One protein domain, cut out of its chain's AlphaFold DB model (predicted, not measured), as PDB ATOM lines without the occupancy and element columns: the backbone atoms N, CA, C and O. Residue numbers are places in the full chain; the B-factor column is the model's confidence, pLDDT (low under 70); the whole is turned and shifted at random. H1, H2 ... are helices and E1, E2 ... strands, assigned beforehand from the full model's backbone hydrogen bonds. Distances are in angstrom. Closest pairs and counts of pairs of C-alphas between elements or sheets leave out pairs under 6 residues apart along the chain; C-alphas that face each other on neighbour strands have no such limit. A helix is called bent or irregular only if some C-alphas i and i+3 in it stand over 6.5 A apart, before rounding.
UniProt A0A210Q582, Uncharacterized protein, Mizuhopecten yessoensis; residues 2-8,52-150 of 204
ATOM      1  N   VAL A   2     -14.282  48.666  40.274       36.19
ATOM      2  CA  VAL A   2     -14.868  47.327  40.466       36.19
ATOM      3  C   VAL A   2     -14.282  46.411  39.387       36.19
ATOM      4  O   VAL A   2     -14.242  46.809  38.227       36.19
ATOM      5  N   ASN A   3     -13.749  45.246  39.767       44.53
ATOM      6  CA  ASN A   3     -13.318  44.220  38.812       44.53
ATOM      7  C   ASN A   3     -14.568  43.488  38.309       44.53
ATOM      8  O   ASN A   3     -15.299  42.924  39.117       44.53
ATOM      9  N   HIS A   4     -14.801  43.495  36.995       50.25
ATOM     10  CA  HIS A   4     -15.958  42.846  36.360       50.25
ATOM     11  C   HIS A   4     -15.666  41.422  35.878       50.25
ATOM     12  O   HIS A   4     -16.426  40.867  35.094       50.25
ATOM     13  N   THR A   5     -14.574  40.808  36.335       52.44
ATOM     14  CA  THR A   5     -14.277  39.425  35.969       52.44
ATOM     15  C   THR A   5     -15.253  38.494  36.680       52.44
ATOM     16  O   THR A   5     -15.185  38.315  37.896       52.44
ATOM     17  N   VAL A   6     -16.175  37.922  35.909       54.69
ATOM     18  CA  VAL A   6     -17.144  36.936  36.384       54.69
ATOM     19  C   VAL A   6     -16.496  35.555  36.342       54.69
ATOM     20  O   VAL A   6     -15.941  35.158  35.319       54.69
ATOM     21  N   ALA A   7     -16.562  34.836  37.461       54.84
ATOM     22  CA  ALA A   7     -16.183  33.433  37.552       54.84
ATOM     23  C   ALA A   7     -17.456  32.589  37.664       54.84
ATOM     24  O   ALA A   7     -18.301  32.846  38.522       54.84
ATOM     25  N   VAL A   8     -17.587  31.577  36.809       52.44
ATOM     26  CA  VAL A   8     -18.684  30.606  36.882       52.44
ATOM     27  C   VAL A   8     -18.198  29.404  37.684       52.44
ATOM     28  O   VAL A   8     -17.201  28.793  37.310       52.44
ATOM     29  N   SER A  52     -24.023  12.932  30.915       57.59
ATOM     30  CA  SER A  52     -22.762  13.561  31.342       57.59
ATOM     31  C   SER A  52     -22.062  14.344  30.227       57.59
ATOM     32  O   SER A  52     -21.532  15.421  30.486       57.59
ATOM     33  N   VAL A  53     -22.090  13.842  28.987       60.56
ATOM     34  CA  VAL A  53     -21.516  14.546  27.825       60.56
ATOM     35  C   VAL A  53     -22.354  15.776  27.468       60.56
ATOM     36  O   VAL A  53     -21.814  16.852  27.222       60.56
ATOM     37  N   LEU A  54     -23.685  15.664  27.502       58.44
ATOM     38  CA  LEU A  54     -24.580  16.801  27.266       58.44
ATOM     39  C   LEU A  54     -24.467  17.873  28.359       58.44
ATOM     40  O   LEU A  54     -24.567  19.060  28.053       58.44
ATOM     41  N   LEU A  55     -24.249  17.476  29.616       58.97
ATOM     42  CA  LEU A  55     -23.962  18.394  30.718       58.97
ATOM     43  C   LEU A  55     -22.646  19.141  30.472       58.97
ATOM     44  O   LEU A  55     -22.639  20.363  30.563       58.97
ATOM     45  N   GLN A  56     -21.577  18.451  30.064       70.19
ATOM     46  CA  GLN A  56     -20.299  19.090  29.721       70.19
ATOM     47  C   GLN A  56     -20.434  20.105  28.576       70.19
ATOM     48  O   GLN A  56     -19.944  21.225  28.692       70.19
ATOM     49  N   VAL A  57     -21.167  19.771  27.509       76.56
ATOM     50  CA  VAL A  57     -21.396  20.695  26.383       76.56
ATOM     51  C   VAL A  57     -22.209  21.923  26.809       76.56
ATOM     52  O   VAL A  57     -21.909  23.039  26.391       76.56
ATOM     53  N   LYS A  58     -23.229  21.754  27.661       80.75
ATOM     54  CA  LYS A  58     -24.006  22.885  28.195       80.75
ATOM     55  C   LYS A  58     -23.154  23.808  29.062       80.75
ATOM     56  O   LYS A  58     -23.270  25.021  28.928       80.75
ATOM     57  N   VAL A  59     -22.307  23.232  29.914       75.94
ATOM     58  CA  VAL A  59     -21.387  23.984  30.777       75.94
ATOM     59  C   VAL A  59     -20.403  24.782  29.932       75.94
ATOM     60  O   VAL A  59     -20.275  25.987  30.130       75.94
ATOM     61  N   LEU A  60     -19.787  24.149  28.933       81.06
ATOM     62  CA  LEU A  60     -18.887  24.840  28.016       81.06
ATOM     63  C   LEU A  60     -19.606  25.987  27.296       81.06
ATOM     64  O   LEU A  60     -19.123  27.111  27.305       81.06
ATOM     65  N   ASN A  61     -20.803  25.750  26.756       85.12
ATOM     66  CA  ASN A  61     -21.584  26.800  26.096       85.12
ATOM     67  C   ASN A  61     -21.904  27.979  27.025       85.12
ATOM     68  O   ASN A  61     -21.912  29.120  26.569       85.12
ATOM     69  N   GLN A  62     -22.160  27.724  28.309       85.00
ATOM     70  CA  GLN A  62     -22.382  28.783  29.290       85.00
ATOM     71  C   GLN A  62     -21.105  29.594  29.532       85.00
ATOM     72  O   GLN A  62     -21.164  30.820  29.535       85.00
ATOM     73  N   ILE A  63     -19.957  28.930  29.673       82.06
ATOM     74  CA  ILE A  63     -18.656  29.594  29.830       82.06
ATOM     75  C   ILE A  63     -18.340  30.448  28.597       82.06
ATOM     76  O   ILE A  63     -17.938  31.600  28.735       82.06
ATOM     77  N   LEU A  64     -18.572  29.917  27.392       84.88
ATOM     78  CA  LEU A  64     -18.356  30.641  26.138       84.88
ATOM     79  C   LEU A  64     -19.284  31.859  26.022       84.88
ATOM     80  O   LEU A  64     -18.836  32.938  25.640       84.88
ATOM     81  N   ALA A  65     -20.563  31.707  26.378       86.06
ATOM     82  CA  ALA A  65     -21.513  32.815  26.384       86.06
ATOM     83  C   ALA A  65     -21.082  33.919  27.361       86.06
ATOM     84  O   ALA A  65     -21.072  35.090  26.984       86.06
ATOM     85  N   GLU A  66     -20.665  33.541  28.572       82.81
ATOM     86  CA  GLU A  66     -20.184  34.480  29.587       82.81
ATOM     87  C   GLU A  66     -18.891  35.178  29.149       82.81
ATOM     88  O   GLU A  66     -18.713  36.370  29.373       82.81
ATOM     89  N   ALA A  67     -17.996  34.468  28.457       83.69
ATOM     90  CA  ALA A  67     -16.774  35.050  27.912       83.69
ATOM     91  C   ALA A  67     -17.059  36.150  26.885       83.69
ATOM     92  O   ALA A  67     -16.413  37.200  26.907       83.69
ATOM     93  N   ILE A  68     -18.054  35.939  26.024       84.81
ATOM     94  CA  ILE A  68     -18.481  36.936  25.040       84.81
ATOM     95  C   ILE A  68     -19.125  38.136  25.744       84.81
ATOM     96  O   ILE A  68     -18.728  39.278  25.502       84.81
ATOM     97  N   THR A  69     -20.100  37.911  26.633       86.81
ATOM     98  CA  THR A  69     -20.817  39.002  27.317       86.81
ATOM     99  C   THR A  69     -19.885  39.831  28.198       86.81
ATOM    100  O   THR A  69     -19.916  41.063  28.137       86.81
ATOM    101  N   ASN A  70     -19.004  39.177  28.955       82.56
ATOM    102  CA  ASN A  70     -17.981  39.820  29.772       82.56
ATOM    103  C   ASN A  70     -16.969  40.583  28.906       82.56
ATOM    104  O   ASN A  70     -16.630  41.730  29.206       82.56
ATOM    105  N   GLY A  71     -16.538  39.984  27.793       83.00
ATOM    106  CA  GLY A  71     -15.695  40.633  26.797       83.00
ATOM    107  C   GLY A  71     -16.289  41.962  26.331       83.00
ATOM    108  O   GLY A  71     -15.656  43.011  26.462       83.00
ATOM    109  N   PHE A  72     -17.543  41.952  25.879       84.06
ATOM    110  CA  PHE A  72     -18.243  43.174  25.475       84.06
ATOM    111  C   PHE A  72     -18.388  44.194  26.610       84.06
ATOM    112  O   PHE A  72     -18.171  45.390  26.384       84.06
ATOM    113  N   ALA A  73     -18.732  43.756  27.824       85.31
ATOM    114  CA  ALA A  73     -18.867  44.643  28.978       85.31
ATOM    115  C   ALA A  73     -17.544  45.361  29.295       85.31
ATOM    116  O   ALA A  73     -17.506  46.591  29.394       85.31
ATOM    117  N   GLN A  74     -16.436  44.617  29.354       82.81
ATOM    118  CA  GLN A  74     -15.118  45.172  29.657       82.81
ATOM    119  C   GLN A  74     -14.624  46.146  28.581       82.81
ATOM    120  O   GLN A  74     -14.068  47.195  28.932       82.81
ATOM    121  N   VAL A  75     -14.850  45.859  27.289       84.56
ATOM    122  CA  VAL A  75     -14.533  46.807  26.202       84.56
ATOM    123  C   VAL A  75     -15.343  48.081  26.334       84.56
ATOM    124  O   VAL A  75     -14.785  49.166  26.186       84.56
ATOM    125  N   ASN A  76     -16.644  47.980  26.597       84.00
ATOM    126  CA  ASN A  76     -17.499  49.159  26.678       84.00
ATOM    127  C   ASN A  76     -17.056  50.102  27.804       84.00
ATOM    128  O   ASN A  76     -17.047  51.318  27.613       84.00
ATOM    129  N   GLU A  77     -16.612  49.559  28.936       83.38
ATOM    130  CA  GLU A  77     -16.106  50.350  30.060       83.38
ATOM    131  C   GLU A  77     -14.678  50.880  29.862       83.38
ATOM    132  O   GLU A  77     -14.347  51.967  30.333       83.38
ATOM    133  N   ASN A  78     -13.809  50.124  29.181       80.88
ATOM    134  CA  ASN A  78     -12.372  50.411  29.095       80.88
ATOM    135  C   ASN A  78     -11.878  50.529  27.642       80.88
ATOM    136  O   ASN A  78     -10.737  50.177  27.338       80.88
ATOM    137  N   LYS A  79     -12.723  51.049  26.745       77.56
ATOM    138  CA  LYS A  79     -12.536  51.019  25.283       77.56
ATOM    139  C   LYS A  79     -11.166  51.494  24.797       77.56
ATOM    140  O   LYS A  79     -10.607  50.910  23.882       77.56
ATOM    141  N   SER A  80     -10.616  52.539  25.414       76.19
ATOM    142  CA  SER A  80      -9.306  53.102  25.051       76.19
ATOM    143  C   SER A  80      -8.111  52.270  25.520       76.19
ATOM    144  O   SER A  80      -7.011  52.438  25.007       76.19
ATOM    145  N   THR A  81      -8.307  51.422  26.530       76.75
ATOM    146  CA  THR A  81      -7.257  50.601  27.147       76.75
ATOM    147  C   THR A  81      -7.263  49.184  26.581       76.75
ATOM    148  O   THR A  81      -6.210  48.586  26.413       76.75
ATOM    149  N   LEU A  82      -8.446  48.633  26.315       80.12
ATOM    150  CA  LEU A  82      -8.596  47.237  25.905       80.12
ATOM    151  C   LEU A  82      -8.720  47.059  24.386       80.12
ATOM    152  O   LEU A  82      -8.792  45.923  23.929       80.12
ATOM    153  N   SER A  83      -8.712  48.141  23.594       73.50
ATOM    154  CA  SER A  83      -8.573  48.017  22.136       73.50
ATOM    155  C   SER A  83      -7.268  47.290  21.813       73.50
ATOM    156  O   SER A  83      -6.231  47.619  22.396       73.50
ATOM    157  N   HIS A  84      -7.311  46.346  20.881       78.25
ATOM    158  CA  HIS A  84      -6.208  45.456  20.501       78.25
ATOM    159  C   HIS A  84      -5.788  44.397  21.535       78.25
ATOM    160  O   HIS A  84      -4.780  43.720  21.317       78.25
ATOM    161  N   PHE A  85      -6.520  44.220  22.641       84.94
ATOM    162  CA  PHE A  85      -6.269  43.126  23.578       84.94
ATOM    163  C   PHE A  85      -7.372  42.073  23.525       84.94
ATOM    164  O   PHE A  85      -8.559  42.391  23.523       84.94
ATOM    165  N   THR A  86      -6.967  40.806  23.576       87.88
ATOM    166  CA  THR A  86      -7.879  39.693  23.841       87.88
ATOM    167  C   THR A  86      -8.256  39.685  25.318       87.88
ATOM    168  O   THR A  86      -7.376  39.692  26.183       87.88
ATOM    169  N   ILE A  87      -9.551  39.660  25.611       88.44
ATOM    170  CA  ILE A  87     -10.090  39.749  26.964       88.44
ATOM    171  C   ILE A  87     -10.213  38.348  27.553       88.44
ATOM    172  O   ILE A  87     -10.980  37.537  27.028       88.44
ATOM    173  N   PRO A  88      -9.492  38.051  28.642       89.38
ATOM    174  CA  PRO A  88      -9.582  36.757  29.282       89.38
ATOM    175  C   PRO A  88     -10.882  36.598  30.070       89.38
ATOM    176  O   PRO A  88     -11.306  37.490  30.804       89.38
ATOM    177  N   THR A  89     -11.478  35.417  29.958       85.56
ATOM    178  CA  THR A  89     -12.541  34.903  30.822       85.56
ATOM    179  C   THR A  89     -12.231  33.448  31.148       85.56
ATOM    180  O   THR A  89     -11.608  32.740  30.358       85.56
ATOM    181  N   PHE A  90     -12.638  32.989  32.324       85.69
ATOM    182  CA  PHE A  90     -12.462  31.600  32.714       85.69
ATOM    183  C   PHE A  90     -13.743  31.053  33.336       85.69
ATOM    184  O   PHE A  90     -14.474  31.762  34.028       85.69
ATOM    185  N   GLY A  91     -14.004  29.779  33.077       83.75
ATOM    186  CA  GLY A  91     -14.998  28.991  33.790       83.75
ATOM    187  C   GLY A  91     -14.302  27.996  34.702       83.75
ATOM    188  O   GLY A  91     -13.229  27.508  34.363       83.75
ATOM    189  N   ALA A  92     -14.894  27.694  35.852       82.44
ATOM    190  CA  ALA A  92     -14.340  26.734  36.790       82.44
ATOM    191  C   ALA A  92     -15.345  25.617  37.081       82.44
ATOM    192  O   ALA A  92     -16.538  25.844  37.292       82.44
ATOM    193  N   THR A  93     -14.840  24.392  37.132       81.50
ATOM    194  CA  THR A  93     -15.543  23.243  37.701       81.50
ATOM    195  C   THR A  93     -14.919  22.881  39.047       81.50
ATOM    196  O   THR A  93     -14.007  23.551  39.531       81.50
ATOM    197  N   SER A  94     -15.391  21.801  39.671       81.50
ATOM    198  CA  SER A  94     -14.806  21.297  40.918       81.50
ATOM    199  C   SER A  94     -13.345  20.866  40.797       81.50
ATOM    200  O   SER A  94     -12.705  20.663  41.827       81.50
ATOM    201  N   ASP A  95     -12.845  20.658  39.578       83.06
ATOM    202  CA  ASP A  95     -11.577  19.968  39.327       83.06
ATOM    203  C   ASP A  95     -10.650  20.695  38.358       83.06
ATOM    204  O   ASP A  95      -9.434  20.534  38.450       83.06
ATOM    205  N   HIS A  96     -11.201  21.499  37.454       86.00
ATOM    206  CA  HIS A  96     -10.424  22.196  36.441       86.00
ATOM    207  C   HIS A  96     -10.973  23.587  36.149       86.00
ATOM    208  O   HIS A  96     -12.125  23.912  36.449       86.00
ATOM    209  N   VAL A  97     -10.134  24.392  35.513       87.56
ATOM    210  CA  VAL A  97     -10.453  25.718  35.010       87.56
ATOM    211  C   VAL A  97     -10.267  25.726  33.499       87.56
ATOM    212  O   VAL A  97      -9.222  25.341  32.981       87.56
ATOM    213  N   THR A  98     -11.292  26.192  32.800       87.06
ATOM    214  CA  THR A  98     -11.304  26.363  31.349       87.06
ATOM    215  C   THR A  98     -11.104  27.831  31.020       87.06
ATOM    216  O   THR A  98     -11.755  28.698  31.609       87.06
ATOM    217  N   ILE A  99     -10.236  28.123  30.053       87.50
ATOM    218  CA  ILE A  99      -9.914  29.490  29.649       87.50
ATOM    219  C   ILE A  99     -10.489  29.806  28.271       87.50
ATOM    220  O   ILE A  99     -10.337  29.057  27.310       87.50
ATOM    221  N   CYS A 100     -11.098  30.984  28.174       89.00
ATOM    222  CA  CYS A 100     -11.548  31.592  26.933       89.00
ATOM    223  C   CYS A 100     -10.968  33.004  26.808       89.00
ATOM    224  O   CYS A 100     -10.945  33.767  27.772       89.00
ATOM    225  N   LEU A 101     -10.536  33.389  25.613       89.25
ATOM    226  CA  LEU A 101     -10.078  34.739  25.308       89.25
ATOM    227  C   LEU A 101     -10.961  35.314  24.202       89.25
ATOM    228  O   LEU A 101     -11.045  34.745  23.117       89.25
ATOM    229  N   TYR A 102     -11.615  36.439  24.458       89.62
ATOM    230  CA  TYR A 102     -12.457  37.108  23.471       89.62
ATOM    231  C   TYR A 102     -11.688  38.237  22.778       89.62
ATOM    232  O   TYR A 102     -11.175  39.131  23.448       89.62
ATOM    233  N   ASP A 103     -11.598  38.209  21.452       88.12
ATOM    234  CA  ASP A 103     -11.073  39.303  20.635       88.12
ATOM    235  C   ASP A 103     -12.232  40.195  20.159       88.12
ATOM    236  O   ASP A 103     -12.978  39.820  19.246       88.12
ATOM    237  N   PRO A 104     -12.385  41.397  20.738       82.69
ATOM    238  CA  PRO A 104     -13.481  42.286  20.390       82.69
ATOM    239  C   PRO A 104     -13.328  42.981  19.032       82.69
ATOM    240  O   PRO A 104     -14.293  43.579  18.561       82.69
ATOM    241  N   GLU A 105     -12.144  42.968  18.411       84.69
ATOM    242  CA  GLU A 105     -11.925  43.631  17.117       84.69
ATOM    243  C   GLU A 105     -12.328  42.742  15.951       84.69
ATOM    244  O   GLU A 105     -12.880  43.224  14.960       84.69
ATOM    245  N   ASN A 106     -12.051  41.447  16.087       86.56
ATOM    246  CA  ASN A 106     -12.373  40.443  15.083       86.56
ATOM    247  C   ASN A 106     -13.664  39.674  15.400       86.56
ATOM    248  O   ASN A 106     -14.029  38.800  14.616       86.56
ATOM    249  N   ASP A 107     -14.333  39.997  16.517       85.75
ATOM    250  CA  ASP A 107     -15.530  39.307  17.022       85.75
ATOM    251  C   ASP A 107     -15.313  37.786  17.060       85.75
ATOM    252  O   ASP A 107     -16.059  36.993  16.482       85.75
ATOM    253  N   CYS A 108     -14.194  37.374  17.665       86.88
ATOM    254  CA  CYS A 108     -13.801  35.972  17.716       86.88
ATOM    255  C   CYS A 108     -13.488  35.519  19.140       86.88
ATOM    256  O   CYS A 108     -12.953  36.260  19.962       86.88
ATOM    257  N   LEU A 109     -13.851  34.273  19.440       87.12
ATOM    258  CA  LEU A 109     -13.628  33.651  20.737       87.12
ATOM    259  C   LEU A 109     -12.587  32.544  20.581       87.12
ATOM    260  O   LEU A 109     -12.765  31.613  19.797       87.12
ATOM    261  N   LEU A 110     -11.500  32.658  21.331       87.25
ATOM    262  CA  LEU A 110     -10.421  31.687  21.383       87.25
ATOM    263  C   LEU A 110     -10.614  30.831  22.632       87.25
ATOM    264  O   LEU A 110     -10.470  31.315  23.753       87.25
ATOM    265  N   HIS A 111     -10.954  29.565  22.437       84.88
ATOM    266  CA  HIS A 111     -10.992  28.582  23.511       84.88
ATOM    267  C   HIS A 111      -9.613  27.933  23.642       84.88
ATOM    268  O   HIS A 111      -9.029  27.527  22.635       84.88
ATOM    269  N   ILE A 112      -9.082  27.865  24.862       81.25
ATOM    270  CA  ILE A 112      -7.889  27.071  25.147       81.25
ATOM    271  C   ILE A 112      -8.379  25.681  25.540       81.25
ATOM    272  O   ILE A 112      -9.006  25.527  26.582       81.25
ATOM    273  N   ASP A 113      -8.112  24.695  24.682       73.81
ATOM    274  CA  ASP A 113      -8.579  23.317  24.878       73.81
ATOM    275  C   ASP A 113      -7.892  22.616  26.065       73.81
ATOM    276  O   ASP A 113      -8.426  21.642  26.593       73.81
ATOM    277  N   ASP A 114      -6.731  23.117  26.497       79.31
ATOM    278  CA  ASP A 114      -6.031  22.614  27.675       79.31
ATOM    279  C   ASP A 114      -6.696  23.135  28.959       79.31
ATOM    280  O   ASP A 114      -6.743  24.338  29.232       79.31
ATOM    281  N   GLU A 115      -7.199  22.203  29.766       82.19
ATOM    282  CA  GLU A 115      -7.779  22.478  31.077       82.19
ATOM    283  C   GLU A 115      -6.679  22.659  32.134       82.19
ATOM    284  O   GLU A 115      -5.767  21.839  32.249       82.19
ATOM    285  N   LEU A 116      -6.787  23.711  32.950       85.94
ATOM    286  CA  LEU A 116      -5.900  23.918  34.094       85.94
ATOM    287  C   LEU A 116      -6.409  23.131  35.295       85.94
ATOM    288  O   LEU A 116      -7.550  23.316  35.721       85.94
ATOM    289  N   GLU A 117      -5.566  22.281  35.872       88.94
ATOM    290  CA  GLU A 117      -5.937  21.512  37.056       88.94
ATOM    291  C   GLU A 117      -6.066  22.434  38.272       88.94
ATOM    292  O   GLU A 117      -5.193  23.248  38.567       88.94
ATOM    293  N   LEU A 118      -7.180  22.330  38.997       86.69
ATOM    294  CA  LEU A 118      -7.398  23.162  40.180       86.69
ATOM    295  C   LEU A 118      -6.584  22.659  41.381       86.69
ATOM    296  O   LEU A 118      -6.207  23.442  42.253       86.69
ATOM    297  N   TRP A 119      -6.312  21.356  41.423       88.31
ATOM    298  CA  TRP A 119      -5.686  20.666  42.546       88.31
ATOM    299  C   TRP A 119      -4.359  20.045  42.125       88.31
ATOM    300  O   TRP A 119      -4.299  19.356  41.115       88.31
ATOM    301  N   LEU A 120      -3.330  20.200  42.962       84.62
ATOM    302  CA  LEU A 120      -2.013  19.587  42.743       84.62
ATOM    303  C   LEU A 120      -2.064  18.047  42.809       84.62
ATOM    304  O   LEU A 120      -1.261  17.350  42.197       84.62
ATOM    305  N   ASP A 121      -2.992  17.526  43.613       79.94
ATOM    306  CA  ASP A 121      -3.240  16.100  43.795       79.94
ATOM    307  C   ASP A 121      -4.746  15.839  43.658       79.94
ATOM    308  O   ASP A 121      -5.554  16.313  44.470       79.94
ATOM    309  N   LYS A 122      -5.110  15.085  42.615       69.94
ATOM    310  CA  LYS A 122      -6.502  14.783  42.248       69.94
ATOM    311  C   LYS A 122      -7.224  13.942  43.297       69.94
ATOM    312  O   LYS A 122      -8.441  14.075  43.440       69.94
ATOM    313  N   ASP A 123      -6.487  13.118  44.037       67.94
ATOM    314  CA  ASP A 123      -7.064  12.160  44.978       67.94
ATOM    315  C   ASP A 123      -7.282  12.790  46.351       67.94
ATOM    316  O   ASP A 123      -8.251  12.481  47.048       67.94
ATOM    317  N   ILE A 124      -6.391  13.704  46.743       68.44
ATOM    318  CA  ILE A 124      -6.372  14.252  48.099       68.44
ATOM    319  C   ILE A 124      -7.041  15.639  48.169       68.44
ATOM    320  O   ILE A 124      -7.498  16.010  49.250       68.44
ATOM    321  N   ARG A 125      -7.158  16.388  47.053       76.25
ATOM    322  CA  ARG A 125      -7.810  17.724  46.945       76.25
ATOM    323  C   ARG A 125      -7.523  18.669  48.125       76.25
ATOM    324  O   ARG A 125      -8.400  19.382  48.606       76.25
ATOM    325  N   ARG A 126      -6.296  18.638  48.648       73.69
ATOM    326  CA  ARG A 126      -5.892  19.448  49.817       73.69
ATOM    327  C   ARG A 126      -5.198  20.739  49.430       73.69
ATOM    328  O   ARG A 126      -5.329  21.729  50.139       73.69
ATOM    329  N   ASN A 127      -4.462  20.708  48.323       84.00
ATOM    330  CA  ASN A 127      -3.628  21.813  47.886       84.00
ATOM    331  C   ASN A 127      -4.068  22.247  46.492       84.00
ATOM    332  O   ASN A 127      -4.106  21.429  45.570       84.00
ATOM    333  N   LEU A 128      -4.394  23.531  46.367       87.62
ATOM    334  CA  LEU A 128      -4.622  24.167  45.077       87.62
ATOM    335  C   LEU A 128      -3.316  24.207  44.284       87.62
ATOM    336  O   LEU A 128      -2.243  24.385  44.868       87.62
ATOM    337  N   ASP A 129      -3.418  24.063  42.969       89.62
ATOM    338  CA  ASP A 129      -2.271  24.230  42.088       89.62
ATOM    339  C   ASP A 129      -1.822  25.709  42.096       89.62
ATOM    340  O   ASP A 129      -2.609  26.598  41.739       89.62
ATOM    341  N   PRO A 130      -0.583  26.015  42.533       89.38
ATOM    342  CA  PRO A 130      -0.075  27.381  42.538       89.38
ATOM    343  C   PRO A 130      -0.040  28.011  41.143       89.38
ATOM    344  O   PRO A 130      -0.234  29.222  41.041       89.38
ATOM    345  N   GLU A 131       0.179  27.235  40.078       90.19
ATOM    346  CA  GLU A 131       0.177  27.752  38.708       90.19
ATOM    347  C   GLU A 131      -1.219  28.258  38.330       90.19
ATOM    348  O   GLU A 131      -1.382  29.418  37.940       90.19
ATOM    349  N   THR A 132      -2.242  27.440  38.572       89.69
ATOM    350  CA  THR A 132      -3.646  27.800  38.350       89.69
ATOM    351  C   THR A 132      -4.056  29.026  39.165       89.69
ATOM    352  O   THR A 132      -4.696  29.933  38.628       89.69
ATOM    353  N   ILE A 133      -3.632  29.130  40.433       90.50
ATOM    354  CA  ILE A 133      -3.881  30.326  41.260       90.50
ATOM    355  C   ILE A 133      -3.289  31.579  40.607       90.50
ATOM    356  O   ILE A 133      -3.963  32.611  40.529       90.50
ATOM    357  N   ILE A 134      -2.034  31.514  40.159       91.75
ATOM    358  CA  ILE A 134      -1.349  32.657  39.546       91.75
ATOM    359  C   ILE A 134      -2.063  33.068  38.257       91.75
ATOM    360  O   ILE A 134      -2.300  34.259  38.050       91.75
ATOM    361  N   ILE A 135      -2.449  32.107  37.416       89.75
ATOM    362  CA  ILE A 135      -3.152  32.382  36.159       89.75
ATOM    363  C   ILE A 135      -4.506  33.050  36.427       89.75
ATOM    364  O   ILE A 135      -4.787  34.108  35.858       89.75
ATOM    365  N   ILE A 136      -5.310  32.505  37.346       89.62
ATOM    366  CA  ILE A 136      -6.583  33.118  37.754       89.62
ATOM    367  C   ILE A 136      -6.343  34.541  38.262       89.62
ATOM    368  O   ILE A 136      -7.039  35.474  37.858       89.62
ATOM    369  N   TRP A 137      -5.342  34.739  39.122       90.81
ATOM    370  CA  TRP A 137      -5.022  36.059  39.653       90.81
ATOM    371  C   TRP A 137      -4.654  37.054  38.544       90.81
ATOM    372  O   TRP A 137      -5.143  38.187  38.560       90.81
ATOM    373  N   LEU A 138      -3.855  36.643  37.555       89.56
ATOM    374  CA  LEU A 138      -3.515  37.473  36.395       89.56
ATOM    375  C   LEU A 138      -4.764  37.860  35.596       89.56
ATOM    376  O   LEU A 138      -4.888  39.007  35.174       89.56
ATOM    377  N   PHE A 139      -5.707  36.933  35.431       88.44
ATOM    378  CA  PHE A 139      -6.936  37.145  34.666       88.44
ATOM    379  C   PHE A 139      -7.905  38.080  35.395       88.44
ATOM    380  O   PHE A 139      -8.458  39.001  34.795       88.44
ATOM    381  N   LEU A 140      -8.055  37.913  36.710       87.19
ATOM    382  CA  LEU A 140      -8.840  38.815  37.556       87.19
ATOM    383  C   LEU A 140      -8.261  40.240  37.577       87.19
ATOM    384  O   LEU A 140      -9.009  41.210  37.684       87.19
ATOM    385  N   ASN A 141      -6.937  40.382  37.461       87.00
ATOM    386  CA  ASN A 141      -6.243  41.675  37.478       87.00
ATOM    387  C   ASN A 141      -5.879  42.197  36.082       87.00
ATOM    388  O   ASN A 141      -5.168  43.200  35.965       87.00
ATOM    389  N   PHE A 142      -6.388  41.560  35.027       87.06
ATOM    390  CA  PHE A 142      -6.039  41.853  33.642       87.06
ATOM    391  C   PHE A 142      -6.172  43.342  33.312       87.06
ATOM    392  O   PHE A 142      -5.224  43.964  32.840       87.06
ATOM    393  N   THR A 143      -7.306  43.963  33.642       82.56
ATOM    394  CA  THR A 143      -7.547  45.379  33.323       82.56
ATOM    395  C   THR A 143      -6.544  46.324  33.992       82.56
ATOM    396  O   THR A 143      -6.142  47.317  33.388       82.56
ATOM    397  N   VAL A 144      -6.105  46.022  35.218       84.00
ATOM    398  CA  VAL A 144      -5.104  46.814  35.950       84.00
ATOM    399  C   VAL A 144      -3.724  46.643  35.318       84.00
ATOM    400  O   VAL A 144      -3.022  47.630  35.088       84.00
ATOM    401  N   LEU A 145      -3.350  45.405  34.993       83.25
ATOM    402  CA  LEU A 145      -2.073  45.089  34.355       83.25
ATOM    403  C   LEU A 145      -1.958  45.763  32.984       83.25
ATOM    404  O   LEU A 145      -0.965  46.434  32.708       83.25
ATOM    405  N   THR A 146      -3.003  45.677  32.163       82.25
ATOM    406  CA  THR A 146      -3.034  46.268  30.821       82.25
ATOM    407  C   THR A 146      -2.946  47.794  30.864       82.25
ATOM    408  O   THR A 146      -2.202  48.391  30.083       82.25
ATOM    409  N   LYS A 147      -3.611  48.445  31.831       79.38
ATOM    410  CA  LYS A 147      -3.474  49.898  32.057       79.38
ATOM    411  C   LYS A 147      -2.031  50.294  32.355       79.38
ATOM    412  O   LYS A 147      -1.536  51.263  31.785       79.38
ATOM    413  N   ASN A 148      -1.343  49.530  33.201       73.81
ATOM    414  CA  ASN A 148       0.048  49.800  33.557       73.81
ATOM    415  C   ASN A 148       1.014  49.553  32.388       73.81
ATOM    416  O   ASN A 148       1.968  50.307  32.230       73.81
ATOM    417  N   ILE A 149       0.756  48.550  31.540       73.00
ATOM    418  CA  ILE A 149       1.552  48.289  30.328       73.00
ATOM    419  C   ILE A 149       1.426  49.447  29.333       73.00
ATOM    420  O   ILE A 149       2.425  49.882  28.766       73.00
ATOM    421  N   LEU A 150       0.218  49.979  29.138       69.00
ATOM    422  CA  LEU A 150      -0.005  51.131  28.260       69.00
ATOM    423  C   LEU A 150       0.548  52.440  28.839       69.00
ATOM    424  O   LEU A 150       0.967  53.314  28.080       69.00
TER     425      LEU A 150
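AT A GLANCE: This is residues 2 to 8 and 52 to 150 of the 204 residues of an uncharacterized protein of Mizuhopecten yessoensis (UniProt A0A210Q582). A small antiparallel sheet of three strands makes the middle layer between two helices: the long H1 slants across one face and the shorter H2 slants over the other. The beginning of H1, residues 52 to 58, sticks out past the sheet, while the short H3 follows H2 and meets the other end of H1. A long loop, residues 118 to 129, leads from E3 to H2. The printed part has 106 residues with three named helices and three named strands, in the order H1 E1 E2 E3 H2 H3; the sheet runs E1, E2, E3, and the class is mixed, helices and strands. The whole is compact, with a radius of gyration of the C-alphas of 14.5 A and spans of 46 by 32 by 22 A.

HOW THE PARTS SIT: Residues 7 to 8 make a short parallel pairing with residues 90 to 91 of E1, residues 87 to 92. H1, residues 52 to 82, is on the sheet of E1, E2, residues 96 to 103, and E3, residues 108 to 117, at a height over the sheet of 6.5 A. It lies over E1 and E2, slantwise to the strands, at 40 degrees to E2 on the local plane; its closest C-alphas to E1 are those of Ala 67 and Thr 89, 5.1 A. H1 is irregular, with C-alphas 77 and 80 8.9 A apart, and has a kink of 73 degrees near residue 76. The strands form a meander, each the antiparallel neighbour of the one before. In the hairpin E1 and E2, N 89 and O 100 are within hydrogen-bond range at 2.8 A; in the hairpin E2 and E3, N 101 and O 110 are, at 2.8 A. E3 bends by 56 degrees at residue 114. H2, residues 130 to 140, is on the opposite face from H1, at a height over the sheet of 9.2 A; the C-alphas of Pro 88 and Phe 139 are its closest to E1, 6.0 A. H1 and H2 are apart. H3, residues 142 to 150, only grazes the sheet with residues 142 to 143. Residues 81 to 82 of H1 alone touch H3, the closest C-alphas being Thr 81 and Lys 147, 6.2 A; the tilt of 36 degrees is only just steep, the same way. Every O i to N i+4 pair is within hydrogen-bond range in H2 and H3, and 25 of 27 are in H1.

IN THESE COORDINATES: H1 measures 36.9 A from C-alpha 52 at (-22.762, 13.561, 31.342) to C-alpha 82. E1 measures 16.9 A, E2 23.3 A and E3 25.4 A. H2 measures 15.2 A, and H3 12.3 A, ending with C-alpha 150 at (-0.005, 51.131, 28.260).

THE WHOLE: The C-alphas farthest apart, Ser 80 and Asp 123, are 45.6 A apart. Residues 9 to 51 are not printed, and C-alphas 8 and 52 are 18.4 A apart across this cut. The link from E3 to H2 is long. The model's pLDDT is under 70 in residues 2 to 8, 52 to 55, 122 to 124 and 150.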